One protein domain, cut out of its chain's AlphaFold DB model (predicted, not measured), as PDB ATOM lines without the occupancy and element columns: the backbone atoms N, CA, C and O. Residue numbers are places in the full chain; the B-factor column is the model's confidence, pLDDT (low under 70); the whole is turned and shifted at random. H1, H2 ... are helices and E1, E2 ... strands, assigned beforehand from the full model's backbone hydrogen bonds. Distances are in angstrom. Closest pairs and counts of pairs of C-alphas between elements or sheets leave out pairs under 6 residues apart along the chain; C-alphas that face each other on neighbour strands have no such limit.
ATOM      1  N   LEU A   9     -36.515 -39.365  16.881       95.50
ATOM      2  CA  LEU A   9     -36.241 -38.296  17.833       95.50
ATOM      3  C   LEU A   9     -37.475 -38.091  18.708       95.50
ATOM      4  O   LEU A   9     -38.599 -38.271  18.243       95.50
ATOM      5  N   TYR A  10     -37.284 -37.717  19.967       95.94
ATOM      6  CA  TYR A  10     -38.391 -37.612  20.917       95.94
ATOM      7  C   TYR A  10     -38.405 -36.258  21.598       95.94
ATOM      8  O   TYR A  10     -37.394 -35.846  22.167       95.94
ATOM      9  N   TYR A  11     -39.567 -35.609  21.570       96.12
ATOM     10  CA  TYR A  11     -39.871 -34.470  22.424       96.12
ATOM     11  C   TYR A  11     -40.341 -34.966  23.786       96.12
ATOM     12  O   TYR A  11     -41.209 -35.840  23.863       96.12
ATOM     13  N   PHE A  12     -39.812 -34.390  24.857       96.31
ATOM     14  CA  PHE A  12     -40.213 -34.731  26.217       96.31
ATOM     15  C   PHE A  12     -40.066 -33.549  27.179       96.31
ATOM     16  O   PHE A  12     -39.351 -32.592  26.882       96.31
ATOM     17  N   THR A  13     -40.724 -33.633  28.334       95.94
ATOM     18  CA  THR A  13     -40.460 -32.767  29.494       95.94
ATOM     19  C   THR A  13     -40.017 -33.586  30.700       95.94
ATOM     20  O   THR A  13     -40.258 -34.794  30.780       95.94
ATOM     21  N   VAL A  14     -39.380 -32.913  31.653       94.00
ATOM     22  CA  VAL A  14     -39.048 -33.436  32.983       94.00
ATOM     23  C   VAL A  14     -39.574 -32.471  34.037       94.00
ATOM     24  O   VAL A  14     -39.702 -31.281  33.771       94.00
ATOM     25  N   GLU A  15     -39.882 -32.976  35.232       89.75
ATOM     26  CA  GLU A  15     -40.331 -32.117  36.338       89.75
ATOM     27  C   GLU A  15     -39.217 -31.183  36.835       89.75
ATOM     28  O   GLU A  15     -39.488 -30.059  37.252       89.75
ATOM     29  N   ASP A  16     -37.965 -31.647  36.772       88.50
ATOM     30  CA  ASP A  16     -36.768 -30.893  37.138       88.50
ATOM     31  C   ASP A  16     -35.611 -31.258  36.193       88.50
ATOM     32  O   ASP A  16     -35.278 -32.431  36.016       88.50
ATOM     33  N   GLU A  17     -34.975 -30.248  35.594       87.12
ATOM     34  CA  GLU A  17     -33.812 -30.426  34.715       87.12
ATOM     35  C   GLU A  17     -32.631 -31.095  35.440       87.12
ATOM     36  O   GLU A  17     -31.826 -31.788  34.808       87.12
ATOM     37  N   SER A  18     -32.537 -30.935  36.766       88.75
ATOM     38  CA  SER A  18     -31.500 -31.563  37.590       88.75
ATOM     39  C   SER A  18     -31.532 -33.093  37.505       88.75
ATOM     40  O   SER A  18     -30.478 -33.728  37.564       88.75
ATOM     41  N   LEU A  19     -32.701 -33.686  37.239       89.88
ATOM     42  CA  LEU A  19     -32.862 -35.129  37.057       89.88
ATOM     43  C   LEU A  19     -32.018 -35.651  35.897       89.88
ATOM     44  O   LEU A  19     -31.402 -36.710  36.010       89.88
ATOM     45  N   LEU A  20     -31.939 -34.900  34.794       90.62
ATOM     46  CA  LEU A  20     -31.117 -35.280  33.645       90.62
ATOM     47  C   LEU A  20     -29.629 -35.215  33.998       90.62
ATOM     48  O   LEU A  20     -28.872 -36.128  33.670       90.62
ATOM     49  N   ALA A  21     -29.222 -34.168  34.721       88.00
ATOM     50  CA  ALA A  21     -27.844 -33.994  35.169       88.00
ATOM     51  C   ALA A  21     -27.400 -35.080  36.164       88.00
ATOM     52  O   ALA A  21     -26.230 -35.458  36.173       88.00
ATOM     53  N   GLU A  22     -28.313 -35.600  36.985       89.12
ATOM     54  CA  GLU A  22     -28.034 -36.704  37.908       89.12
ATOM     55  C   GLU A  22     -28.066 -38.079  37.236       89.12
ATOM     56  O   GLU A  22     -27.291 -38.964  37.611       89.12
ATOM     57  N   ALA A  23     -28.969 -38.271  36.272       89.19
ATOM     58  CA  ALA A  23     -29.188 -39.553  35.621       89.19
ATOM     59  C   ALA A  23     -28.138 -39.851  34.551       89.19
ATOM     60  O   ALA A  23     -27.574 -40.942  34.550       89.19
ATOM     61  N   PHE A  24     -27.843 -38.900  33.660       91.19
ATOM     62  CA  PHE A  24     -26.987 -39.147  32.493       91.19
ATOM     63  C   PHE A  24     -25.577 -39.640  32.858       91.19
ATOM     64  O   PHE A  24     -25.106 -40.560  32.198       91.19
ATOM     65  N   PRO A  25     -24.923 -39.154  33.932       87.44
ATOM     66  CA  PRO A  25     -23.633 -39.696  34.365       87.44
ATOM     67  C   PRO A  25     -23.676 -41.138  34.893       87.44
ATOM     68  O   PRO A  25     -22.624 -41.729  35.113       87.44
ATOM     69  N   ARG A  26     -24.865 -41.685  35.184       85.19
ATOM     70  CA  ARG A  26     -25.051 -43.063  35.680       85.19
ATOM     71  C   ARG A  26     -25.387 -44.051  34.565       85.19
ATOM     72  O   ARG A  26     -25.382 -45.258  34.813       85.19
ATOM     73  N   ILE A  27     -25.722 -43.543  33.383       87.75
ATOM     74  CA  ILE A  27     -25.994 -44.351  32.198       87.75
ATOM     75  C   ILE A  27     -24.673 -44.988  31.732       87.75
ATOM     76  O   ILE A  27     -23.613 -44.390  31.900       87.75
ATOM     77  N   GLU A  28     -24.731 -46.223  31.219       77.94
ATOM     78  CA  GLU A  28     -23.559 -46.976  30.740       77.94
ATOM     79  C   GLU A  28     -22.656 -46.133  29.814       77.94
ATOM     80  O   GLU A  28     -23.143 -45.420  28.935       77.94
ATOM     81  N   ASP A  29     -21.331 -46.266  29.977       75.31
ATOM     82  CA  ASP A  29     -20.317 -45.490  29.239       75.31
ATOM     83  C   ASP A  29     -20.372 -45.673  27.707       75.31
ATOM     84  O   ASP A  29     -19.797 -44.879  26.957       75.31
ATOM     85  N   ASP A  30     -21.017 -46.733  27.210       77.31
ATOM     86  CA  ASP A  30     -21.162 -46.999  25.777       77.31
ATOM     87  C   ASP A  30     -22.355 -46.268  25.131       77.31
ATOM     88  O   ASP A  30     -22.389 -46.114  23.901       77.31
ATOM     89  N   ILE A  31     -23.267 -45.725  25.940       84.88
ATOM     90  CA  ILE A  31     -24.430 -44.954  25.502       84.88
ATOM     91  C   ILE A  31     -24.094 -43.467  25.476       84.88
ATOM     92  O   ILE A  31     -23.639 -42.883  26.457       84.88
ATOM     93  N   TYR A  32     -24.392 -42.803  24.362       87.94
ATOM     94  CA  TYR A  32     -24.304 -41.344  24.300       87.94
ATOM     95  C   TYR A  32     -25.643 -40.708  24.655       87.94
ATOM     96  O   TYR A  32     -26.441 -40.361  23.785       87.94
ATOM     97  N   ALA A  33     -25.874 -40.577  25.961       91.75
ATOM     98  CA  ALA A  33     -27.053 -39.921  26.500       91.75
ATOM     99  C   ALA A  33     -26.993 -38.409  26.250       91.75
ATOM    100  O   ALA A  33     -26.058 -37.732  26.685       91.75
ATOM    101  N   ILE A  34     -27.990 -37.870  25.548       93.12
ATOM    102  CA  ILE A  34     -28.034 -36.448  25.211       93.12
ATOM    103  C   ILE A  34     -29.453 -35.895  25.176       93.12
ATOM    104  O   ILE A  34     -30.371 -36.528  24.669       93.12
ATOM    105  N   ALA A  35     -29.635 -34.679  25.679       95.50
ATOM    106  CA  ALA A  35     -30.891 -33.951  25.602       95.50
ATOM    107  C   ALA A  35     -30.607 -32.489  25.261       95.50
ATOM    108  O   ALA A  35     -29.725 -31.863  25.851       95.50
ATOM    109  N   TYR A  36     -31.362 -31.947  24.313       95.75
ATOM    110  CA  TYR A  36     -31.254 -30.559  23.883       95.75
ATOM    111  C   TYR A  36     -32.530 -29.809  24.210       95.75
ATOM    112  O   TYR A  36     -33.613 -30.216  23.798       95.75
ATOM    113  N   LYS A  37     -32.402 -28.686  24.915       94.94
ATOM    114  CA  LYS A  37     -33.532 -27.804  25.198       94.94
ATOM    115  C   LYS A  37     -34.045 -27.159  23.913       94.94
ATOM    116  O   LYS A  37     -33.261 -26.626  23.125       94.94
ATOM    117  N   VAL A  38     -35.356 -27.190  23.703       94.62
ATOM    118  CA  VAL A  38     -35.979 -26.659  22.491       94.62
ATOM    119  C   VAL A  38     -36.003 -25.135  22.537       94.62
ATOM    120  O   VAL A  38     -36.483 -24.518  23.492       94.62
ATOM    121  N   LYS A  39     -35.511 -24.506  21.469       91.88
ATOM    122  CA  LYS A  39     -35.464 -23.052  21.316       91.88
ATOM    123  C   LYS A  39     -36.868 -22.454  21.435       91.88
ATOM    124  O   LYS A  39     -37.785 -22.830  20.705       91.88
ATOM    125  N   GLY A  40     -37.005 -21.475  22.328       89.75
ATOM    126  CA  GLY A  40     -38.275 -20.793  22.587       89.75
ATOM    127  C   GLY A  40     -39.224 -21.553  23.519       89.75
ATOM    128  O   GLY A  40     -40.413 -21.252  23.513       89.75
ATOM    129  N   THR A  41     -38.719 -22.522  24.289       90.69
ATOM    130  CA  THR A  41     -39.473 -23.237  25.334       90.69
ATOM    131  C   THR A  41     -38.740 -23.195  26.673       90.69
ATOM    132  O   THR A  41     -37.527 -22.964  26.710       90.69
ATOM    133  N   GLU A  42     -39.475 -23.402  27.768       86.94
ATOM    134  CA  GLU A  42     -38.909 -23.398  29.120       86.94
ATOM    135  C   GLU A  42     -38.484 -24.785  29.605       86.94
ATOM    136  O   GLU A  42     -37.508 -24.866  30.338       86.94
ATOM    137  N   ASP A  43     -39.153 -25.856  29.187       90.12
ATOM    138  CA  ASP A  43     -39.020 -27.193  29.788       90.12
ATOM    139  C   ASP A  43     -39.105 -28.345  28.771       90.12
ATOM    140  O   ASP A  43     -39.135 -29.516  29.153       90.12
ATOM    141  N   VAL A  44     -39.130 -28.034  27.469       94.31
ATOM    142  CA  VAL A  44     -39.198 -29.047  26.410       94.31
ATOM    143  C   VAL A  44     -37.801 -29.390  25.917       94.31
ATOM    144  O   VAL A  44     -36.999 -28.517  25.575       94.31
ATOM    145  N   PHE A  45     -37.536 -30.687  25.809       96.31
ATOM    146  CA  PHE A  45     -36.277 -31.251  25.350       96.31
ATOM    147  C   PHE A  45     -36.487 -32.154  24.139       96.31
ATOM    148  O   PHE A  45     -37.555 -32.735  23.959       96.31
ATOM    149  N   VAL A  46     -35.442 -32.292  23.327       96.50
ATOM    150  CA  VAL A  46     -35.328 -33.299  22.269       96.50
ATOM    151  C   VAL A  46     -34.201 -34.254  22.611       96.50
ATOM    152  O   VAL A  46     -33.124 -33.828  23.031       96.50
ATOM    153  N   THR A  47     -34.432 -35.540  22.384       96.31
ATOM    154  CA  THR A  47     -33.422 -36.580  22.569       96.31
ATOM    155  C   THR A  47     -33.472 -37.647  21.474       96.31
ATOM    156  O   THR A  47     -34.405 -37.693  20.669       96.31
ATOM    157  N   THR A  48     -32.442 -38.489  21.425       95.75
ATOM    158  CA  THR A  48     -32.325 -39.627  20.507       95.75
ATOM    159  C   THR A  48     -33.076 -40.848  21.041       95.75
ATOM    160  O   THR A  48     -33.313 -40.974  22.244       95.75
ATOM    161  N   ALA A  49     -33.404 -41.798  20.161       94.88
ATOM    162  CA  ALA A  49     -33.954 -43.090  20.578       94.88
ATOM    163  C   ALA A  49     -33.052 -43.834  21.574       94.88
ATOM    164  O   ALA A  49     -33.549 -44.355  22.566       94.88
ATOM    165  N   GLU A  50     -31.737 -43.821  21.342       93.25
ATOM    166  CA  GLU A  50     -30.744 -44.439  22.231       93.25
ATOM    167  C   GLU A  50     -30.827 -43.866  23.656       93.25
ATOM    168  O   GLU A  50     -30.869 -44.612  24.634       93.25
ATOM    169  N   THR A  51     -30.928 -42.540  23.780       94.38
ATOM    170  CA  THR A  51     -31.055 -41.884  25.086       94.38
ATOM    171  C   THR A  51     -32.414 -42.163  25.723       94.38
ATOM    172  O   THR A  51     -32.472 -42.413  26.923       94.38
ATOM    173  N   LYS A  52     -33.511 -42.168  24.953       95.25
ATOM    174  CA  LYS A  52     -34.839 -42.525  25.477       95.25
ATOM    175  C   LYS A  52     -34.848 -43.946  26.046       95.25
ATOM    176  O   LYS A  52     -35.306 -44.151  27.164       95.25
ATOM    177  N   GLU A  53     -34.317 -44.915  25.305       93.94
ATOM    178  CA  GLU A  53     -34.203 -46.305  25.760       93.94
ATOM    179  C   GLU A  53     -33.327 -46.423  27.014       93.94
ATOM    180  O   GLU A  53     -33.583 -47.258  27.880       93.94
ATOM    181  N   ALA A  54     -32.296 -45.585  27.141       93.19
ATOM    182  CA  ALA A  54     -31.504 -45.499  28.360       93.19
ATOM    183  C   ALA A  54     -32.308 -44.901  29.526       93.19
ATOM    184  O   ALA A  54     -32.320 -45.481  30.604       93.19
ATOM    185  N   MET A  55     -33.044 -43.810  29.317       94.88
ATOM    186  CA  MET A  55     -33.921 -43.237  30.345       94.88
ATOM    187  C   MET A  55     -34.963 -44.249  30.837       94.88
ATOM    188  O   MET A  55     -35.137 -44.391  32.045       94.88
ATOM    189  N   ASP A  56     -35.573 -45.014  29.924       94.38
ATOM    190  CA  ASP A  56     -36.519 -46.088  30.253       94.38
ATOM    191  C   ASP A  56     -35.859 -47.207  31.081       94.38
ATOM    192  O   ASP A  56     -36.452 -47.707  32.032       94.38
ATOM    193  N   ARG A  57     -34.621 -47.604  30.748       92.62
ATOM    194  CA  ARG A  57     -33.874 -48.645  31.485       92.62
ATOM    195  C   ARG A  57     -33.453 -48.223  32.891       92.62
ATOM    196  O   ARG A  57     -33.278 -49.086  33.746       92.62
ATOM    197  N   TYR A  58     -33.236 -46.929  33.097       91.25
ATOM    198  CA  TYR A  58     -32.750 -46.358  34.353       91.25
ATOM    199  C   TYR A  58     -33.861 -45.709  35.187       91.25
ATOM    200  O   TYR A  58     -33.556 -45.007  36.152       91.25
ATOM    201  N   ASP A  59     -35.127 -45.938  34.821       92.00
ATOM    202  CA  ASP A  59     -36.310 -45.392  35.492       92.00
ATOM    203  C   ASP A  59     -36.244 -43.861  35.671       92.00
ATOM    204  O   ASP A  59     -36.687 -43.310  36.683       92.00
ATOM    205  N   VAL A  60     -35.670 -43.150  34.692       93.62
ATOM    206  CA  VAL A  60     -35.631 -41.682  34.701       93.62
ATOM    207  C   VAL A  60     -37.053 -41.175  34.444       93.62
ATOM    208  O   VAL A  60     -37.633 -41.534  33.421       93.62
ATOM    209  N   PRO A  61     -37.649 -40.354  35.325       93.81
ATOM    210  CA  PRO A  61     -39.008 -39.873  35.123       93.81
ATOM    211  C   PRO A  61     -39.042 -38.758  34.067       93.81
ATOM    212  O   PRO A  61     -38.364 -37.739  34.200       93.81
ATOM    213  N   TYR A  62     -39.855 -38.942  33.027       95.44
ATOM    214  CA  TYR A  62     -40.095 -37.954  31.974       95.44
ATOM    215  C   TYR A  62     -41.496 -38.118  31.371       95.44
ATOM    216  O   TYR A  62     -42.097 -39.190  31.446       95.44
ATOM    217  N   ASN A  63     -42.002 -37.069  30.723       95.44
ATOM    218  CA  ASN A  63     -43.243 -37.114  29.950       95.44
ATOM    219  C   ASN A  63     -42.925 -37.048  28.456       95.44
ATOM    220  O   ASN A  63     -42.456 -36.023  27.967       95.44
ATOM    221  N   CYS A  64     -43.186 -38.129  27.717       94.94
ATOM    222  CA  CYS A  64     -43.036 -38.143  26.261       94.94
ATOM    223  C   CYS A  64     -44.165 -37.338  25.607       94.94
ATOM    224  O   CYS A  64     -45.335 -37.678  25.772       94.94
ATOM    225  N   LEU A  65     -43.816 -36.307  24.838       94.38
ATOM    226  CA  LEU A  65     -44.781 -35.440  24.160       94.38
ATOM    227  C   LEU A  65     -45.061 -35.911  22.732       94.38
ATOM    228  O   LEU A  65     -46.212 -36.012  22.318       94.38
ATOM    229  N   ALA A  66     -44.006 -36.194  21.964       92.94
ATOM    230  CA  ALA A  66     -44.120 -36.556  20.555       92.94
ATOM    231  C   ALA A  66     -42.889 -37.325  20.055       92.94
ATOM    232  O   ALA A  66     -41.795 -37.205  20.606       92.94
ATOM    233  N   GLU A  67     -43.084 -38.084  18.976       93.19
ATOM    234  CA  GLU A  67     -42.030 -38.764  18.216       93.19
ATOM    235  C   GLU A  67     -41.907 -38.134  16.826       93.19
ATOM    236  O   GLU A  67     -42.914 -37.928  16.134       93.19
ATOM    237  N   GLU A  68     -40.669 -37.894  16.406       92.06
ATOM    238  CA  GLU A  68     -40.309 -37.363  15.099       92.06
ATOM    239  C   GLU A  68     -39.416 -38.293  14.297       92.06
ATOM    240  O   GLU A  68     -38.526 -38.960  14.833       92.06
ATOM    241  N   ASP A  69     -39.639 -38.289  12.985       91.81
ATOM    242  CA  ASP A  69     -38.781 -38.983  12.035       91.81
ATOM    243  C   ASP A  69     -37.619 -38.068  11.628       91.81
ATOM    244  O   ASP A  69     -37.707 -37.236  10.727       91.81
ATOM    245  N   GLY A  70     -36.487 -38.244  12.294       91.19
ATOM    246  CA  GLY A  70     -35.224 -37.573  12.018       91.19
ATOM    247  C   GLY A  70     -34.666 -37.827  10.617       91.19
ATOM    248  O   GLY A  70     -33.756 -37.108  10.211       91.19
ATOM    249  N   SER A  71     -35.199 -38.773   9.829       91.50
ATOM    250  CA  SER A  71     -34.855 -38.868   8.401       91.50
ATOM    251  C   SER A  71     -35.338 -37.653   7.598       91.50
ATOM    252  O   SER A  71     -34.795 -37.371   6.530       91.50
TER     253      SER A  71
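This is residues 9 to 71 of the 179 residues of an uncharacterized protein of Acidobacteria bacterium (UniProt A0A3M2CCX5). A strongly twisted sheet of four strands, E2, E3, E1 and E4, makes a wall; H2 stands up from one of its faces, and H1 lies off the sheet, crosswise to H2. The printed part has 63 residues with two named helices and four named strands, in the order E1, H1, E2, E3, H2, E4, of mixed class. The antiparallel sheet runs E2, E3, E1, E4. The whole is compact, with a radius of gyration of the C-alphas of 11.0 A and spans of 30 by 29 by 16 A.

Find C-alpha 9 at (-36.241, -38.296, 17.833); from there E1, residues 9 to 13, runs 13.6 A. Next come H1, residues 18 to 26, 13.3 A, and E2, residues 35 to 37, 6.7 A. E3, residues 44 to 48, runs 13.9 A, and H2, residues 49 to 57, 12.2 A. E4, residues 63 to 69, runs 18.6 A to C-alpha 69 at (-38.781, -38.983, 12.035).

Look at E1 beside E4: N 11 and O 66 are 2.9 A apart, within hydrogen-bond range. On the other side of E1 is E3, with N 12 and O 45 at 2.9 A. E2 and E3 form a hairpin, with N 46 and O 36 at 2.8 A. Two split strand-helix-strand units, each two strands that run the same way in the sheet with a helix between them along the chain and another strand between them in the sheet, have right-handed crossovers: E1, H1, E2, with E3 between E1 and E2 in the sheet, and E3, H2, E4, with E1 between E3 and E4 in the sheet. H2 is on the sheet at a height of 9.7 A, over E3 and only just over E1, where 3 of its C-alphas fall; its closest C-alphas to E1 are Ala 49 and Leu 9, 6.0 A. H1 is not on the sheet; it is close to H2 but not clearly touching, the closest C-alphas being Ala 23 and Met 55, 8.0 A, about perpendicular at 88 degrees. Every O i to N i+4 pair is within hydrogen-bond range in H2, and 3 of 5 in H1.

The C-alphas farthest apart are those of Asp 30 and Gly 40, 31.5 A. The printed part has no cut and no long link. Mean pLDDT of the printed part is 91.7, and no printed residue is under 70.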